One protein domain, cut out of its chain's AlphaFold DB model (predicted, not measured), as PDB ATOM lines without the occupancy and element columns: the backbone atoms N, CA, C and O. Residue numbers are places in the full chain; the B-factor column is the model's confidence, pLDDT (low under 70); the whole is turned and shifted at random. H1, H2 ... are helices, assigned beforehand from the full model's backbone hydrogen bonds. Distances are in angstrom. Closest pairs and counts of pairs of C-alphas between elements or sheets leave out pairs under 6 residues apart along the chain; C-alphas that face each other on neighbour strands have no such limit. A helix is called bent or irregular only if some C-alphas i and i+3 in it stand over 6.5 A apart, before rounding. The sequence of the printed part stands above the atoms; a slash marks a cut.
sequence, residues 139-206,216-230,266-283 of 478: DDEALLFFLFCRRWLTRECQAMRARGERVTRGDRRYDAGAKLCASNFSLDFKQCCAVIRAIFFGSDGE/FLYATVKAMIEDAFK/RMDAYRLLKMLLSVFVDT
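This is residues 139 to 206, 216 to 230 and 266 to 283 of the 478 residues of the protein "Unnamed product" of Ostreococcus tauri (UniProt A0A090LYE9). Four helices pack as two crossed pairs, one over the other: the long H1 lies side by side with H4, and H2 lies side by side with H3, the partners in each pair running opposite ways. The contacts go round in a ring, from H1 to H2 to H3 to H4 and back to H1, while a long loop, residues 163 to 188, swings out beyond the last residues of H1 and folds back to the start of H2. The printed part has 101 residues, with four named helices in the order H1, H2, H3, H4 and no named strand; the class is all helix. The whole is compact, with a radius of gyration of the C-alphas of 13.4 A and spans of 40 by 32 by 26 A.

The printed part begins at Asp 139. H1, the longest helix, holds residues 140 to 162 and is 33.0 A long from first to last C-alpha; C-alpha 140 stands at (219.438, 174.198, 223.330) and C-alpha 162 at (198.316, 153.310, 237.741). Residues 163 to 188 hold no named element. H2 follows with residues 189 to 201, 18.0 A long. After a cut comes H3, residues 216 to 230, 20.9 A long. After a second cut, H4 holds residues 269 to 283, is 21.2 A long, and ends with C-alpha 283 at (208.201, 184.092, 226.959). No helix is bent or irregular.

H1 and H2 touch, with the C-alphas of Leu 153 and Val 195 the closest at 5.7 A. They run opposite ways at a steep tilt of 56 degrees. H1 touches H2 with residues 149 to 157 alone, and H2 touches H1 with residues 195 to 199 alone. H2 and H3 touch at a shallow tilt of 7 degrees and run opposite ways; their closest C-alphas, of Cys 193 and Lys 222, are 6.8 A apart. H3 and H4 touch at a steep tilt of 44 degrees, opposite ways, and the C-alphas of Val 221 and Leu 276 come closest at 6.3 A. H4 and H1 touch, with the C-alphas of Phe 146 and Leu 277 the closest at 6.1 A. Their tilt of 36 degrees is only just steep, and they run opposite ways. H2 and H4 are close but not clearly touching: their closest C-alphas, of Cys 192 and Leu 272, are 7.5 A apart. H1 and H3 are apart. The helix packing is mostly crossed, with one shallow tilt among the four pairs that touch. Residues 186 to 187, just before H2, pair antiparallel with residues 267 to 268, just before H4. In H1, H2, H3 and H4 every O i to N i+4 pair is within hydrogen-bond range.

The two C-alphas farthest apart in the domain are those of Asp 175, in the loop, and Thr 283, at 40.2 A. The first and last printed C-alphas, of Asp 139 and Thr 283, are 13.8 A apart. Residues 207 to 215 are not printed, and C-alphas 206 and 216 stand 19.3 A apart across that cut. Residues 231 to 265 are not printed either, with 11.8 A between C-alphas 230 and 266. The link from H1 to H2, 26 residues, is long; the links from H2 to H3 and from H3 to H4 run across the cuts. The C-alphas of residues 163 to 188 lie 8 to 22 A from the mean of the C-alphas. The mean pLDDT of the printed part is 80.3, and 16 residues are under 70: residues 170 to 179, 203 to 206 and 282 to 283.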
ATOM      1  N   ASP A 139     216.654 176.460 219.949       83.69
ATOM      2  CA  ASP A 139     217.915 176.496 220.676       83.69
ATOM      3  C   ASP A 139     218.015 175.345 221.696       83.69
ATOM      4  O   ASP A 139     217.097 174.531 221.876       83.69
ATOM      5  N   ASP A 140     219.177 175.242 222.341       82.81
ATOM      6  CA  ASP A 140     219.438 174.198 223.330       82.81
ATOM      7  C   ASP A 140     218.584 174.374 224.599       82.81
ATOM      8  O   ASP A 140     218.227 173.377 225.231       82.81
ATOM      9  N   GLU A 141     218.203 175.605 224.959       84.44
ATOM     10  CA  GLU A 141     217.355 175.875 226.126       84.44
ATOM     11  C   GLU A 141     215.917 175.383 225.901       84.44
ATOM     12  O   GLU A 141     215.367 174.652 226.730       84.44
ATOM     13  N   ALA A 142     215.332 175.681 224.741       87.88
ATOM     14  CA  ALA A 142     214.025 175.181 224.338       87.88
ATOM     15  C   ALA A 142     214.012 173.650 224.209       87.88
ATOM     16  O   ALA A 142     213.024 173.006 224.578       87.88
ATOM     17  N   LEU A 143     215.108 173.043 223.738       89.94
ATOM     18  CA  LEU A 143     215.259 171.588 223.728       89.94
ATOM     19  C   LEU A 143     215.261 171.008 225.149       89.94
ATOM     20  O   LEU A 143     214.526 170.055 225.409       89.94
ATOM     21  N   LEU A 144     216.045 171.573 226.069       89.62
ATOM     22  CA  LEU A 144     216.087 171.129 227.467       89.62
ATOM     23  C   LEU A 144     214.713 171.250 228.132       89.62
ATOM     24  O   LEU A 144     214.239 170.291 228.748       89.62
ATOM     25  N   PHE A 145     214.040 172.387 227.950       89.69
ATOM     26  CA  PHE A 145     212.692 172.611 228.460       89.69
ATOM     27  C   PHE A 145     211.688 171.593 227.898       89.69
ATOM     28  O   PHE A 145     210.907 171.000 228.650       89.69
ATOM     29  N   PHE A 146     211.729 171.335 226.588       94.44
ATOM     30  CA  PHE A 146     210.878 170.336 225.944       94.44
ATOM     31  C   PHE A 146     211.104 168.933 226.521       94.44
ATOM     32  O   PHE A 146     210.140 168.244 226.872       94.44
ATOM     33  N   LEU A 147     212.363 168.505 226.641       93.69
ATOM     34  CA  LEU A 147     212.701 167.180 227.158       93.69
ATOM     35  C   LEU A 147     212.282 167.026 228.626       93.69
ATOM     36  O   LEU A 147     211.728 165.988 228.995       93.69
ATOM     37  N   PHE A 148     212.465 168.076 229.431       91.38
ATOM     38  CA  PHE A 148     211.972 168.146 230.803       91.38
ATOM     39  C   PHE A 148     210.450 167.963 230.857       91.38
ATOM     40  O   PHE A 148     209.960 167.040 231.513       91.38
ATOM     41  N   CYS A 149     209.693 168.766 230.104       92.31
ATOM     42  CA  CYS A 149     208.232 168.670 230.057       92.31
ATOM     43  C   CYS A 149     207.762 167.281 229.610       92.31
ATOM     44  O   CYS A 149     206.846 166.711 230.201       92.31
ATOM     45  N   ARG A 150     208.413 166.702 228.595       94.19
ATOM     46  CA  ARG A 150     208.102 165.364 228.076       94.19
ATOM     47  C   ARG A 150     208.322 164.275 229.128       94.19
ATOM     48  O   ARG A 150     207.477 163.383 229.261       94.19
ATOM     49  N   ARG A 151     209.421 164.336 229.889       90.44
ATOM     50  CA  ARG A 151     209.704 163.384 230.976       90.44
ATOM     51  C   ARG A 151     208.630 163.458 232.061       90.44
ATOM     52  O   ARG A 151     208.103 162.421 232.463       90.44
ATOM     53  N   TRP A 152     208.282 164.667 232.495       90.38
ATOM     54  CA  TRP A 152     207.257 164.891 233.515       90.38
ATOM     55  C   TRP A 152     205.866 164.469 233.054       90.38
ATOM     56  O   TRP A 152     205.177 163.764 233.787       90.38
ATOM     57  N   LEU A 153     205.487 164.807 231.818       92.38
ATOM     58  CA  LEU A 153     204.241 164.347 231.211       92.38
ATOM     59  C   LEU A 153     204.162 162.823 231.222       92.38
ATOM     60  O   LEU A 153     203.153 162.263 231.642       92.38
ATOM     61  N   THR A 154     205.231 162.149 230.790       91.12
ATOM     62  CA  THR A 154     205.267 160.683 230.737       91.12
ATOM     63  C   THR A 154     205.098 160.079 232.128       91.12
ATOM     64  O   THR A 154     204.311 159.149 232.298       91.12
ATOM     65  N   ARG A 155     205.785 160.637 233.129       89.00
ATOM     66  CA  ARG A 155     205.693 160.195 234.523       89.00
ATOM     67  C   ARG A 155     204.283 160.374 235.088       89.00
ATOM     68  O   ARG A 155     203.739 159.437 235.664       89.00
ATOM     69  N   GLU A 156     203.680 161.541 234.887       89.69
ATOM     70  CA  GLU A 156     202.341 161.837 235.402       89.69
ATOM     71  C   GLU A 156     201.268 160.987 234.710       89.69
ATOM     72  O   GLU A 156     200.398 160.424 235.369       89.69
ATOM     73  N   CYS A 157     201.368 160.786 233.392       89.88
ATOM     74  CA  CYS A 157     200.446 159.911 232.665       89.88
ATOM     75  C   CYS A 157     200.563 158.447 233.121       89.88
ATOM     76  O   CYS A 157     199.562 157.736 233.210       89.88
ATOM     77  N   GLN A 158     201.773 157.977 233.440       88.00
ATOM     78  CA  GLN A 158     201.967 156.648 234.023       88.00
ATOM     79  C   GLN A 158     201.342 156.544 235.423       88.00
ATOM     80  O   GLN A 158     200.696 155.537 235.714       88.00
ATOM     81  N   ALA A 159     201.455 157.586 236.251       87.06
ATOM     82  CA  ALA A 159     200.808 157.644 237.563       87.06
ATOM     83  C   ALA A 159     199.271 157.643 237.450       87.06
ATOM     84  O   ALA A 159     198.608 156.844 238.109       87.06
ATOM     85  N   MET A 160     198.700 158.455 236.554       87.44
ATOM     86  CA  MET A 160     197.266 158.455 236.221       87.44
ATOM     87  C   MET A 160     196.785 157.067 235.788       87.44
ATOM     88  O   MET A 160     195.775 156.565 236.279       87.44
ATOM     89  N   ARG A 161     197.542 156.395 234.913       85.00
ATOM     90  CA  ARG A 161     197.223 155.028 234.485       85.00
ATOM     91  C   ARG A 161     197.257 154.040 235.649       85.00
ATOM     92  O   ARG A 161     196.385 153.179 235.722       85.00
ATOM     93  N   ALA A 162     198.235 154.152 236.547       84.94
ATOM     94  CA  ALA A 162     198.316 153.310 237.741       84.94
ATOM     95  C   ALA A 162     197.112 153.519 238.682       84.94
ATOM     96  O   ALA A 162     196.675 152.569 239.325       84.94
ATOM     97  N   ARG A 163     196.521 154.723 238.693       86.06
ATOM     98  CA  ARG A 163     195.248 155.032 239.374       86.06
ATOM     99  C   ARG A 163     193.998 154.536 238.629       86.06
ATOM    100  O   ARG A 163     192.887 154.727 239.112       86.06
ATOM    101  N   GLY A 164     194.154 153.901 237.468       83.38
ATOM    102  CA  GLY A 164     193.049 153.400 236.645       83.38
ATOM    103  C   GLY A 164     192.451 154.434 235.688       83.38
ATOM    104  O   GLY A 164     191.427 154.163 235.062       83.38
ATOM    105  N   GLU A 165     193.070 155.606 235.532       85.75
ATOM    106  CA  GLU A 165     192.597 156.619 234.591       85.75
ATOM    107  C   GLU A 165     192.908 156.220 233.138       85.75
ATOM    108  O   GLU A 165     193.996 155.737 232.800       85.75
ATOM    109  N   ARG A 166     191.961 156.471 232.226       84.44
ATOM    110  CA  ARG A 166     192.188 156.303 230.786       84.44
ATOM    111  C   ARG A 166     193.017 157.488 230.292       84.44
ATOM    112  O   ARG A 166     192.502 158.599 230.249       84.44
ATOM    113  N   VAL A 167     194.271 157.242 229.914       84.31
ATOM    114  CA  VAL A 167     195.208 158.253 229.368       84.31
ATOM    115  C   VAL A 167     195.777 157.880 227.999       84.31
ATOM    116  O   VAL A 167     196.530 158.649 227.416       84.31
ATOM    117  N   THR A 168     195.468 156.695 227.470       82.31
ATOM    118  CA  THR A 168     196.041 156.210 226.207       82.31
ATOM    119  C   THR A 168     195.164 156.505 224.999       82.31
ATOM    120  O   THR A 168     193.937 156.509 225.081       82.31
ATOM    121  N   ARG A 169     195.815 156.694 223.849       71.81
ATOM    122  CA  ARG A 169     195.189 156.848 222.537       71.81
ATOM    123  C   ARG A 169     194.555 155.522 222.098       71.81
ATOM    124  O   ARG A 169     195.256 154.528 221.898       71.81
ATOM    125  N   GLY A 170     193.232 155.534 221.928       63.56
ATOM    126  CA  GLY A 170     192.428 154.391 221.482       63.56
ATOM    127  C   GLY A 170     192.185 153.314 222.547       63.56
ATOM    128  O   GLY A 170     192.758 153.337 223.632       63.56
ATOM    129  N   ASP A 171     191.335 152.339 222.208       49.75
ATOM    130  CA  ASP A 171     190.957 151.209 223.079       49.75
ATOM    131  C   ASP A 171     191.969 150.049 223.068       49.75
ATOM    132  O   ASP A 171     191.700 148.941 223.540       49.75
ATOM    133  N   ARG A 172     193.160 150.280 222.499       51.47
ATOM    134  CA  ARG A 172     194.207 149.264 222.442       51.47
ATOM    135  C   ARG A 172     194.670 148.986 223.868       51.47
ATOM    136  O   ARG A 172     195.326 149.815 224.500       51.47
ATOM    137  N   ARG A 173     194.337 147.795 224.367       48.88
ATOM    138  CA  ARG A 173     194.977 147.200 225.539       48.88
ATOM    139  C   ARG A 173     196.453 147.016 225.194       48.88
ATOM    140  O   ARG A 173     196.831 146.020 224.597       48.88
ATOM    141  N   TYR A 174     197.269 148.024 225.485       53.03
ATOM    142  CA  TYR A 174     198.718 147.860 225.483       53.03
ATOM    143  C   TYR A 174     199.044 146.758 226.489       53.03
ATOM    144  O   TYR A 174     198.538 146.817 227.616       53.03
ATOM    145  N   ASP A 175     199.843 145.774 226.072       48.84
ATOM    146  CA  ASP A 175     200.289 144.682 226.937       48.84
ATOM    147  C   ASP A 175     200.798 145.249 228.264       48.84
ATOM    148  O   ASP A 175     201.489 146.272 228.287       48.84
ATOM    149  N   ALA A 176     200.459 144.591 229.373       45.56
ATOM    150  CA  ALA A 176     200.688 145.072 230.740       45.56
ATOM    151  C   ALA A 176     202.173 145.292 231.126       45.56
ATOM    152  O   ALA A 176     202.455 145.645 232.266       45.56
ATOM    153  N   GLY A 177     203.115 145.132 230.191       45.50
ATOM    154  CA  GLY A 177     204.544 145.418 230.354       45.50
ATOM    155  C   GLY A 177     205.150 146.360 229.304       45.50
ATOM    156  O   GLY A 177     206.354 146.599 229.340       45.50
ATOM    157  N   ALA A 178     204.373 146.901 228.357       58.19
ATOM    158  CA  ALA A 178     204.913 147.823 227.357       58.19
ATOM    159  C   ALA A 178     205.154 149.216 227.968       58.19
ATOM    160  O   ALA A 178     204.218 149.856 228.455       58.19
ATOM    161  N   LYS A 179     206.401 149.714 227.912       66.06
ATOM    162  CA  LYS A 179     206.733 151.104 228.274       66.06
ATOM    163  C   LYS A 179     205.938 152.041 227.361       66.06
ATOM    164  O   LYS A 179     206.193 152.098 226.160       66.06
ATOM    165  N   LEU A 180     204.962 152.744 227.931       72.62
ATOM    166  CA  LEU A 180     204.177 153.745 227.211       72.62
ATOM    167  C   LEU A 180     205.034 154.974 226.948       72.62
ATOM    168  O   LEU A 180     205.696 155.483 227.858       72.62
ATOM    169  N   CYS A 181     204.982 155.444 225.711       81.81
ATOM    170  CA  CYS A 181     205.659 156.649 225.267       81.81
ATOM    171  C   CYS A 181     204.689 157.838 225.256       81.81
ATOM    172  O   CYS A 181     203.469 157.654 225.246       81.81
ATOM    173  N   ALA A 182     205.225 159.061 225.214       84.69
ATOM    174  CA  ALA A 182     204.417 160.279 225.185       84.69
ATOM    175  C   ALA A 182     203.430 160.299 223.999       84.69
ATOM    176  O   ALA A 182     202.280 160.701 224.140       84.69
ATOM    177  N   SER A 183     203.848 159.768 222.854       85.25
ATOM    178  CA  SER A 183     203.070 159.590 221.617       85.25
ATOM    179  C   SER A 183     201.835 158.701 221.779       85.25
ATOM    180  O   SER A 183     200.883 158.811 221.006       85.25
ATOM    181  N   ASN A 184     201.800 157.849 222.808       84.81
ATOM    182  CA  ASN A 184     200.657 156.988 223.090       84.81
ATOM    183  C   ASN A 184     199.607 157.652 223.985       84.81
ATOM    184  O   ASN A 184     198.556 157.042 224.197       84.81
ATOM    185  N   PHE A 185     199.856 158.850 224.525       88.94
ATOM    186  CA  PHE A 185     198.929 159.505 225.443       88.94
ATOM    187  C   PHE A 185     197.959 160.451 224.733       88.94
ATOM    188  O   PHE A 185     198.324 161.240 223.862       88.94
ATOM    189  N   SER A 186     196.708 160.382 225.168       89.38
ATOM    190  CA  SER A 186     195.611 161.253 224.773       89.38
ATOM    191  C   SER A 186     194.878 161.635 226.050       89.38
ATOM    192  O   SER A 186     194.438 160.747 226.779       89.38
ATOM    193  N   LEU A 187     194.777 162.924 226.349       89.00
ATOM    194  CA  LEU A 187     194.410 163.458 227.658       89.00
ATOM    195  C   LEU A 187     193.120 164.273 227.572       89.00
ATOM    196  O   LEU A 187     192.907 164.997 226.603       89.00
ATOM    197  N   ASP A 188     192.260 164.167 228.579       89.19
ATOM    198  CA  ASP A 188     191.154 165.113 228.741       89.19
ATOM    199  C   ASP A 188     191.616 166.428 229.397       89.19
ATOM    200  O   ASP A 188     192.755 166.556 229.853       89.19
ATOM    201  N   PHE A 189     190.718 167.412 229.473       86.56
ATOM    202  CA  PHE A 189     191.005 168.719 230.066       86.56
ATOM    203  C   PHE A 189     191.596 168.630 231.486       86.56
ATOM    204  O   PHE A 189     192.580 169.306 231.796       86.56
ATOM    205  N   LYS A 190     191.031 167.775 232.353       88.06
ATOM    206  CA  LYS A 190     191.483 167.641 233.746       88.06
ATOM    207  C   LYS A 190     192.879 167.031 233.802       88.06
ATOM    208  O   LYS A 190     193.723 167.515 234.555       88.06
ATOM    209  N   GLN A 191     193.124 166.019 232.978       90.50
ATOM    210  CA  GLN A 191     194.418 165.359 232.851       90.50
ATOM    211  C   GLN A 191     195.483 166.322 232.316       90.50
ATOM    212  O   GLN A 191     196.578 166.386 232.870       90.50
ATOM    213  N   CYS A 192     195.159 167.152 231.319       88.88
ATOM    214  CA  CYS A 192     196.062 168.200 230.839       88.88
ATOM    215  C   CYS A 192     196.412 169.202 231.944       88.88
ATOM    216  O   CYS A 192     197.590 169.495 232.142       88.88
ATOM    217  N   CYS A 193     195.417 169.683 232.701       86.25
ATOM    218  CA  CYS A 193     195.639 170.579 233.838       86.25
ATOM    219  C   CYS A 193     196.502 169.944 234.939       86.25
ATOM    220  O   CYS A 193     197.332 170.626 235.539       86.25
ATOM    221  N   ALA A 194     196.317 168.654 235.218       87.56
ATOM    222  CA  ALA A 194     197.124 167.928 236.192       87.56
ATOM    223  C   ALA A 194     198.581 167.776 235.730       87.56
ATOM    224  O   ALA A 194     199.487 168.080 236.501       87.56
ATOM    225  N   VAL A 195     198.811 167.426 234.458       90.00
ATOM    226  CA  VAL A 195     200.159 167.352 233.873       90.00
ATOM    227  C   VAL A 195     200.881 168.696 233.954       90.00
ATOM    228  O   VAL A 195     202.011 168.744 234.433       90.00
ATOM    229  N   ILE A 196     200.249 169.801 233.532       89.31
ATOM    230  CA  ILE A 196     200.915 171.112 233.605       89.31
ATOM    231  C   ILE A 196     201.190 171.514 235.052       89.31
ATOM    232  O   ILE A 196     202.261 172.032 235.345       89.31
ATOM    233  N   ARG A 197     200.279 171.222 235.988       84.94
ATOM    234  CA  ARG A 197     200.513 171.504 237.405       84.94
ATOM    235  C   ARG A 197     201.729 170.736 237.912       84.94
ATOM    236  O   ARG A 197     202.581 171.341 238.550       84.94
ATOM    237  N   ALA A 198     201.843 169.456 237.565       85.75
ATOM    238  CA  ALA A 198     202.990 168.638 237.937       85.75
ATOM    239  C   ALA A 198     204.305 169.195 237.366       85.75
ATOM    240  O   ALA A 198     205.295 169.253 238.087       85.75
ATOM    241  N   ILE A 199     204.313 169.659 236.111       86.75
ATOM    242  CA  ILE A 199     205.499 170.254 235.468       86.75
ATOM    243  C   ILE A 199     205.988 171.504 236.216       86.75
ATOM    244  O   ILE A 199     207.193 171.661 236.402       86.75
ATOM    245  N   PHE A 200     205.081 172.391 236.638       82.94
ATOM    246  CA  PHE A 200     205.451 173.681 237.240       82.94
ATOM    247  C   PHE A 200     205.609 173.650 238.764       82.94
ATOM    248  O   PHE A 200     206.408 174.416 239.297       82.94
ATOM    249  N   PHE A 201     204.861 172.794 239.461       79.94
ATOM    250  CA  PHE A 201     204.780 172.795 240.927       79.94
ATOM    251  C   PHE A 201     205.195 171.466 241.572       79.94
ATOM    252  O   PHE A 201     205.254 171.373 242.795       79.94
ATOM    253  N   GLY A 202     205.500 170.434 240.782       75.25
ATOM    254  CA  GLY A 202     205.830 169.109 241.301       75.25
ATOM    255  C   GLY A 202     204.605 168.238 241.614       75.25
ATOM    256  O   GLY A 202     203.459 168.665 241.486       75.25
ATOM    257  N   SER A 203     204.859 166.983 242.004       58.28
ATOM    258  CA  SER A 203     203.817 165.972 242.280       58.28
ATOM    259  C   SER A 203     203.114 166.167 243.628       58.28
ATOM    260  O   SER A 203     201.973 165.742 243.773       58.28
ATOM    261  N   ASP A 204     203.776 166.819 244.589       52.84
ATOM    262  CA  ASP A 204     203.319 166.948 245.985       52.84
ATOM    263  C   ASP A 204     202.724 168.338 246.289       52.84
ATOM    264  O   ASP A 204     202.442 168.685 247.436       52.84
ATOM    265  N   GLY A 205     202.525 169.165 245.258       47.12
ATOM    266  CA  GLY A 205     202.063 170.552 245.365       47.12
ATOM    267  C   GLY A 205     200.577 170.721 245.701       47.12
ATOM    268  O   GLY A 205     199.994 171.743 245.344       47.12
ATOM    269  N   GLU A 206     199.940 169.748 246.358       43.38
ATOM    270  CA  GLU A 206     198.521 169.817 246.737       43.38
ATOM    271  C   GLU A 206     198.240 170.882 247.816       43.38
ATOM    272  O   GLU A 206     197.090 171.269 247.998       43.38
ATOM    273  N   PHE A 216     203.563 182.993 235.130       71.19
ATOM    274  CA  PHE A 216     202.938 183.508 233.902       71.19
ATOM    275  C   PHE A 216     202.837 182.430 232.811       71.19
ATOM    276  O   PHE A 216     201.813 182.310 232.136       71.19
ATOM    277  N   LEU A 217     203.879 181.603 232.691       72.12
ATOM    278  CA  LEU A 217     203.940 180.483 231.758       72.12
ATOM    279  C   LEU A 217     202.840 179.447 232.055       72.12
ATOM    280  O   LEU A 217     202.098 179.074 231.150       72.12
ATOM    281  N   TYR A 218     202.651 179.056 233.322       77.56
ATOM    282  CA  TYR A 218     201.554 178.162 233.710       77.56
ATOM    283  C   TYR A 218     200.182 178.779 233.415       77.56
ATOM    284  O   TYR A 218     199.316 178.098 232.866       77.56
ATOM    285  N   ALA A 219     199.968 180.054 233.761       73.62
ATOM    286  CA  ALA A 219     198.679 180.717 233.560       73.62
ATOM    287  C   ALA A 219     198.309 180.794 232.070       73.62
ATOM    288  O   ALA A 219     197.177 180.486 231.696       73.62
ATOM    289  N   THR A 220     199.285 181.123 231.223       75.88
ATOM    290  CA  THR A 220     199.114 181.221 229.769       75.88
ATOM    291  C   THR A 220     198.830 179.856 229.152       75.88
ATOM    292  O   THR A 220     197.864 179.702 228.410       75.88
ATOM    293  N   VAL A 221     199.605 178.828 229.513       79.06
ATOM    294  CA  VAL A 221     199.381 177.463 229.016       79.06
ATOM    295  C   VAL A 221     198.023 176.932 229.477       79.06
ATOM    296  O   VAL A 221     197.300 176.330 228.689       79.06
ATOM    297  N   LYS A 222     197.628 177.189 230.730       81.00
ATOM    298  CA  LYS A 222     196.304 176.811 231.237       81.00
ATOM    299  C   LYS A 222     195.187 177.485 230.439       81.00
ATOM    300  O   LYS A 222     194.235 176.804 230.068       81.00
ATOM    301  N   ALA A 223     195.311 178.779 230.140       79.62
ATOM    302  CA  ALA A 223     194.342 179.504 229.322       79.62
ATOM    303  C   ALA A 223     194.251 178.935 227.895       79.62
ATOM    304  O   ALA A 223     193.149 178.761 227.386       79.62
ATOM    305  N   MET A 224     195.380 178.563 227.281       81.12
ATOM    306  CA  MET A 224     195.393 177.910 225.965       81.12
ATOM    307  C   MET A 224     194.733 176.529 225.982       81.12
ATOM    308  O   MET A 224     194.015 176.183 225.050       81.12
ATOM    309  N   ILE A 225     194.936 175.741 227.041       82.19
ATOM    310  CA  ILE A 225     194.234 174.463 227.215       82.19
ATOM    311  C   ILE A 225     192.731 174.717 227.357       82.19
ATOM    312  O   ILE A 225     191.932 174.056 226.702       82.19
ATOM    313  N   GLU A 226     192.329 175.678 228.190       82.31
ATOM    314  CA  GLU A 226     190.919 176.045 228.343       82.31
ATOM    315  C   GLU A 226     190.286 176.469 227.018       82.31
ATOM    316  O   GLU A 226     189.173 176.042 226.725       82.31
ATOM    317  N   ASP A 227     190.982 177.271 226.218       79.25
ATOM    318  CA  ASP A 227     190.515 177.698 224.900       79.25
ATOM    319  C   ASP A 227     190.413 176.524 223.916       79.25
ATOM    320  O   ASP A 227     189.377 176.341 223.276       79.25
ATOM    321  N   ALA A 228     191.424 175.649 223.875       78.00
ATOM    322  CA  ALA A 228     191.441 174.472 223.007       78.00
ATOM    323  C   ALA A 228     190.269 173.512 223.279       78.00
ATOM    324  O   ALA A 228     189.707 172.946 222.347       78.00
ATOM    325  N   PHE A 229     189.864 173.344 224.542       79.44
ATOM    326  CA  PHE A 229     188.708 172.510 224.896       79.44
ATOM    327  C   PHE A 229     187.358 173.247 224.798       79.44
ATOM    328  O   PHE A 229     186.325 172.584 224.721       79.44
ATOM    329  N   LYS A 230     187.334 174.590 224.798       75.06
ATOM    330  CA  LYS A 230     186.110 175.400 224.607       75.06
ATOM    331  C   LYS A 230     185.737 175.564 223.132       75.06
ATOM    332  O   LYS A 230     184.555 175.578 222.804       75.06
ATOM    333  N   ARG A 266     189.461 164.876 223.541       83.81
ATOM    334  CA  ARG A 266     190.789 164.551 224.081       83.81
ATOM    335  C   ARG A 266     191.870 165.190 223.228       83.81
ATOM    336  O   ARG A 266     191.738 165.281 222.014       83.81
ATOM    337  N   MET A 267     192.965 165.560 223.873       86.38
ATOM    338  CA  MET A 267     194.133 166.164 223.255       86.38
ATOM    339  C   MET A 267     195.312 165.193 223.247       86.38
ATOM    340  O   MET A 267     195.646 164.595 224.269       86.38
ATOM    341  N   ASP A 268     195.981 165.069 222.103       88.31
ATOM    342  CA  ASP A 268     197.224 164.304 221.986       88.31
ATOM    343  C   ASP A 268     198.343 164.940 222.832       88.31
ATOM    344  O   ASP A 268     198.538 166.157 222.824       88.31
ATOM    345  N   ALA A 269     199.123 164.136 223.558       90.81
ATOM    346  CA  ALA A 269     200.136 164.661 224.480       90.81
ATOM    347  C   ALA A 269     201.239 165.487 223.795       90.81
ATOM    348  O   ALA A 269     201.687 166.490 224.347       90.81
ATOM    349  N   TYR A 270     201.643 165.129 222.575       90.62
ATOM    350  CA  TYR A 270     202.602 165.936 221.809       90.62
ATOM    351  C   TYR A 270     202.056 167.310 221.424       90.62
ATOM    352  O   TYR A 270     202.827 168.261 221.310       90.62
ATOM    353  N   ARG A 271     200.732 167.452 221.307       88.56
ATOM    354  CA  ARG A 271     200.097 168.755 221.121       88.56
ATOM    355  C   ARG A 271     200.212 169.613 222.376       88.56
ATOM    356  O   ARG A 271     200.553 170.788 222.279       88.56
ATOM    357  N   LEU A 272     200.000 169.020 223.553       90.56
ATOM    358  CA  LEU A 272     200.231 169.695 224.833       90.56
ATOM    359  C   LEU A 272     201.692 170.146 224.973       90.56
ATOM    360  O   LEU A 272     201.948 171.289 225.345       90.56
ATOM    361  N   LEU A 273     202.648 169.281 224.618       92.56
ATOM    362  CA  LEU A 273     204.074 169.622 224.624       92.56
ATOM    363  C   LEU A 273     204.408 170.750 223.643       92.56
ATOM    364  O   LEU A 273     205.194 171.630 223.979       92.56
ATOM    365  N   LYS A 274     203.790 170.763 222.458       90.81
ATOM    366  CA  LYS A 274     203.956 171.837 221.472       90.81
ATOM    367  C   LYS A 274     203.417 173.171 221.987       90.81
ATOM    368  O   LYS A 274     204.079 174.187 221.808       90.81
ATOM    369  N   MET A 275     202.269 173.174 222.672       88.88
ATOM    370  CA  MET A 275     201.749 174.383 223.327       88.88
ATOM    371  C   MET A 275     202.704 174.881 224.413       88.88
ATOM    372  O   MET A 275     203.069 176.051 224.397       88.88
ATOM    373  N   LEU A 276     203.164 173.998 225.306       87.94
ATOM    374  CA  LEU A 276     204.153 174.337 226.337       87.94
ATOM    375  C   LEU A 276     205.417 174.954 225.727       87.94
ATOM    376  O   LEU A 276     205.870 176.000 226.183       87.94
ATOM    377  N   LEU A 277     205.957 174.320 224.684       89.00
ATOM    378  CA  LEU A 277     207.151 174.788 223.989       89.00
ATOM    379  C   LEU A 277     206.927 176.140 223.304       89.00
ATOM    380  O   LEU A 277     207.796 177.000 223.382       89.00
ATOM    381  N   SER A 278     205.768 176.345 222.671       84.88
ATOM    382  CA  SER A 278     205.426 177.628 222.046       84.88
ATOM    383  C   SER A 278     205.408 178.745 223.079       84.88
ATOM    384  O   SER A 278     206.079 179.750 222.884       84.88
ATOM    385  N   VAL A 279     204.709 178.554 224.203       80.12
ATOM    386  CA  VAL A 279     204.642 179.595 225.237       80.12
ATOM    387  C   VAL A 279     206.015 179.825 225.863       80.12
ATOM    388  O   VAL A 279     206.367 180.968 226.125       80.12
ATOM    389  N   PHE A 280     206.820 178.779 226.067       80.50
ATOM    390  CA  PHE A 280     208.192 178.940 226.549       80.50
ATOM    391  C   PHE A 280     209.009 179.821 225.601       80.50
ATOM    392  O   PHE A 280     209.485 180.872 226.009       80.50
ATOM    393  N   VAL A 281     209.074 179.473 224.315       80.25
ATOM    394  CA  VAL A 281     209.815 180.257 223.313       80.25
ATOM    395  C   VAL A 281     209.271 181.685 223.181       80.25
ATOM    396  O   VAL A 281     210.040 182.622 222.998       80.25
ATOM    397  N   ASP A 282     207.959 181.876 223.326       69.00
ATOM    398  CA  ASP A 282     207.332 183.199 223.279       69.00
ATOM    399  C   ASP A 282     207.589 184.047 224.542       69.00
ATOM    400  O   ASP A 282     207.407 185.266 224.502       69.00
ATOM    401  N   THR A 283     207.998 183.427 225.656       63.69
ATOM    402  CA  THR A 283     208.201 184.092 226.959       63.69
ATOM    403  C   THR A 283     209.659 184.181 227.403       63.69
ATOM    404  O   THR A 283     209.963 184.992 228.280       63.69
TER     405      THR A 283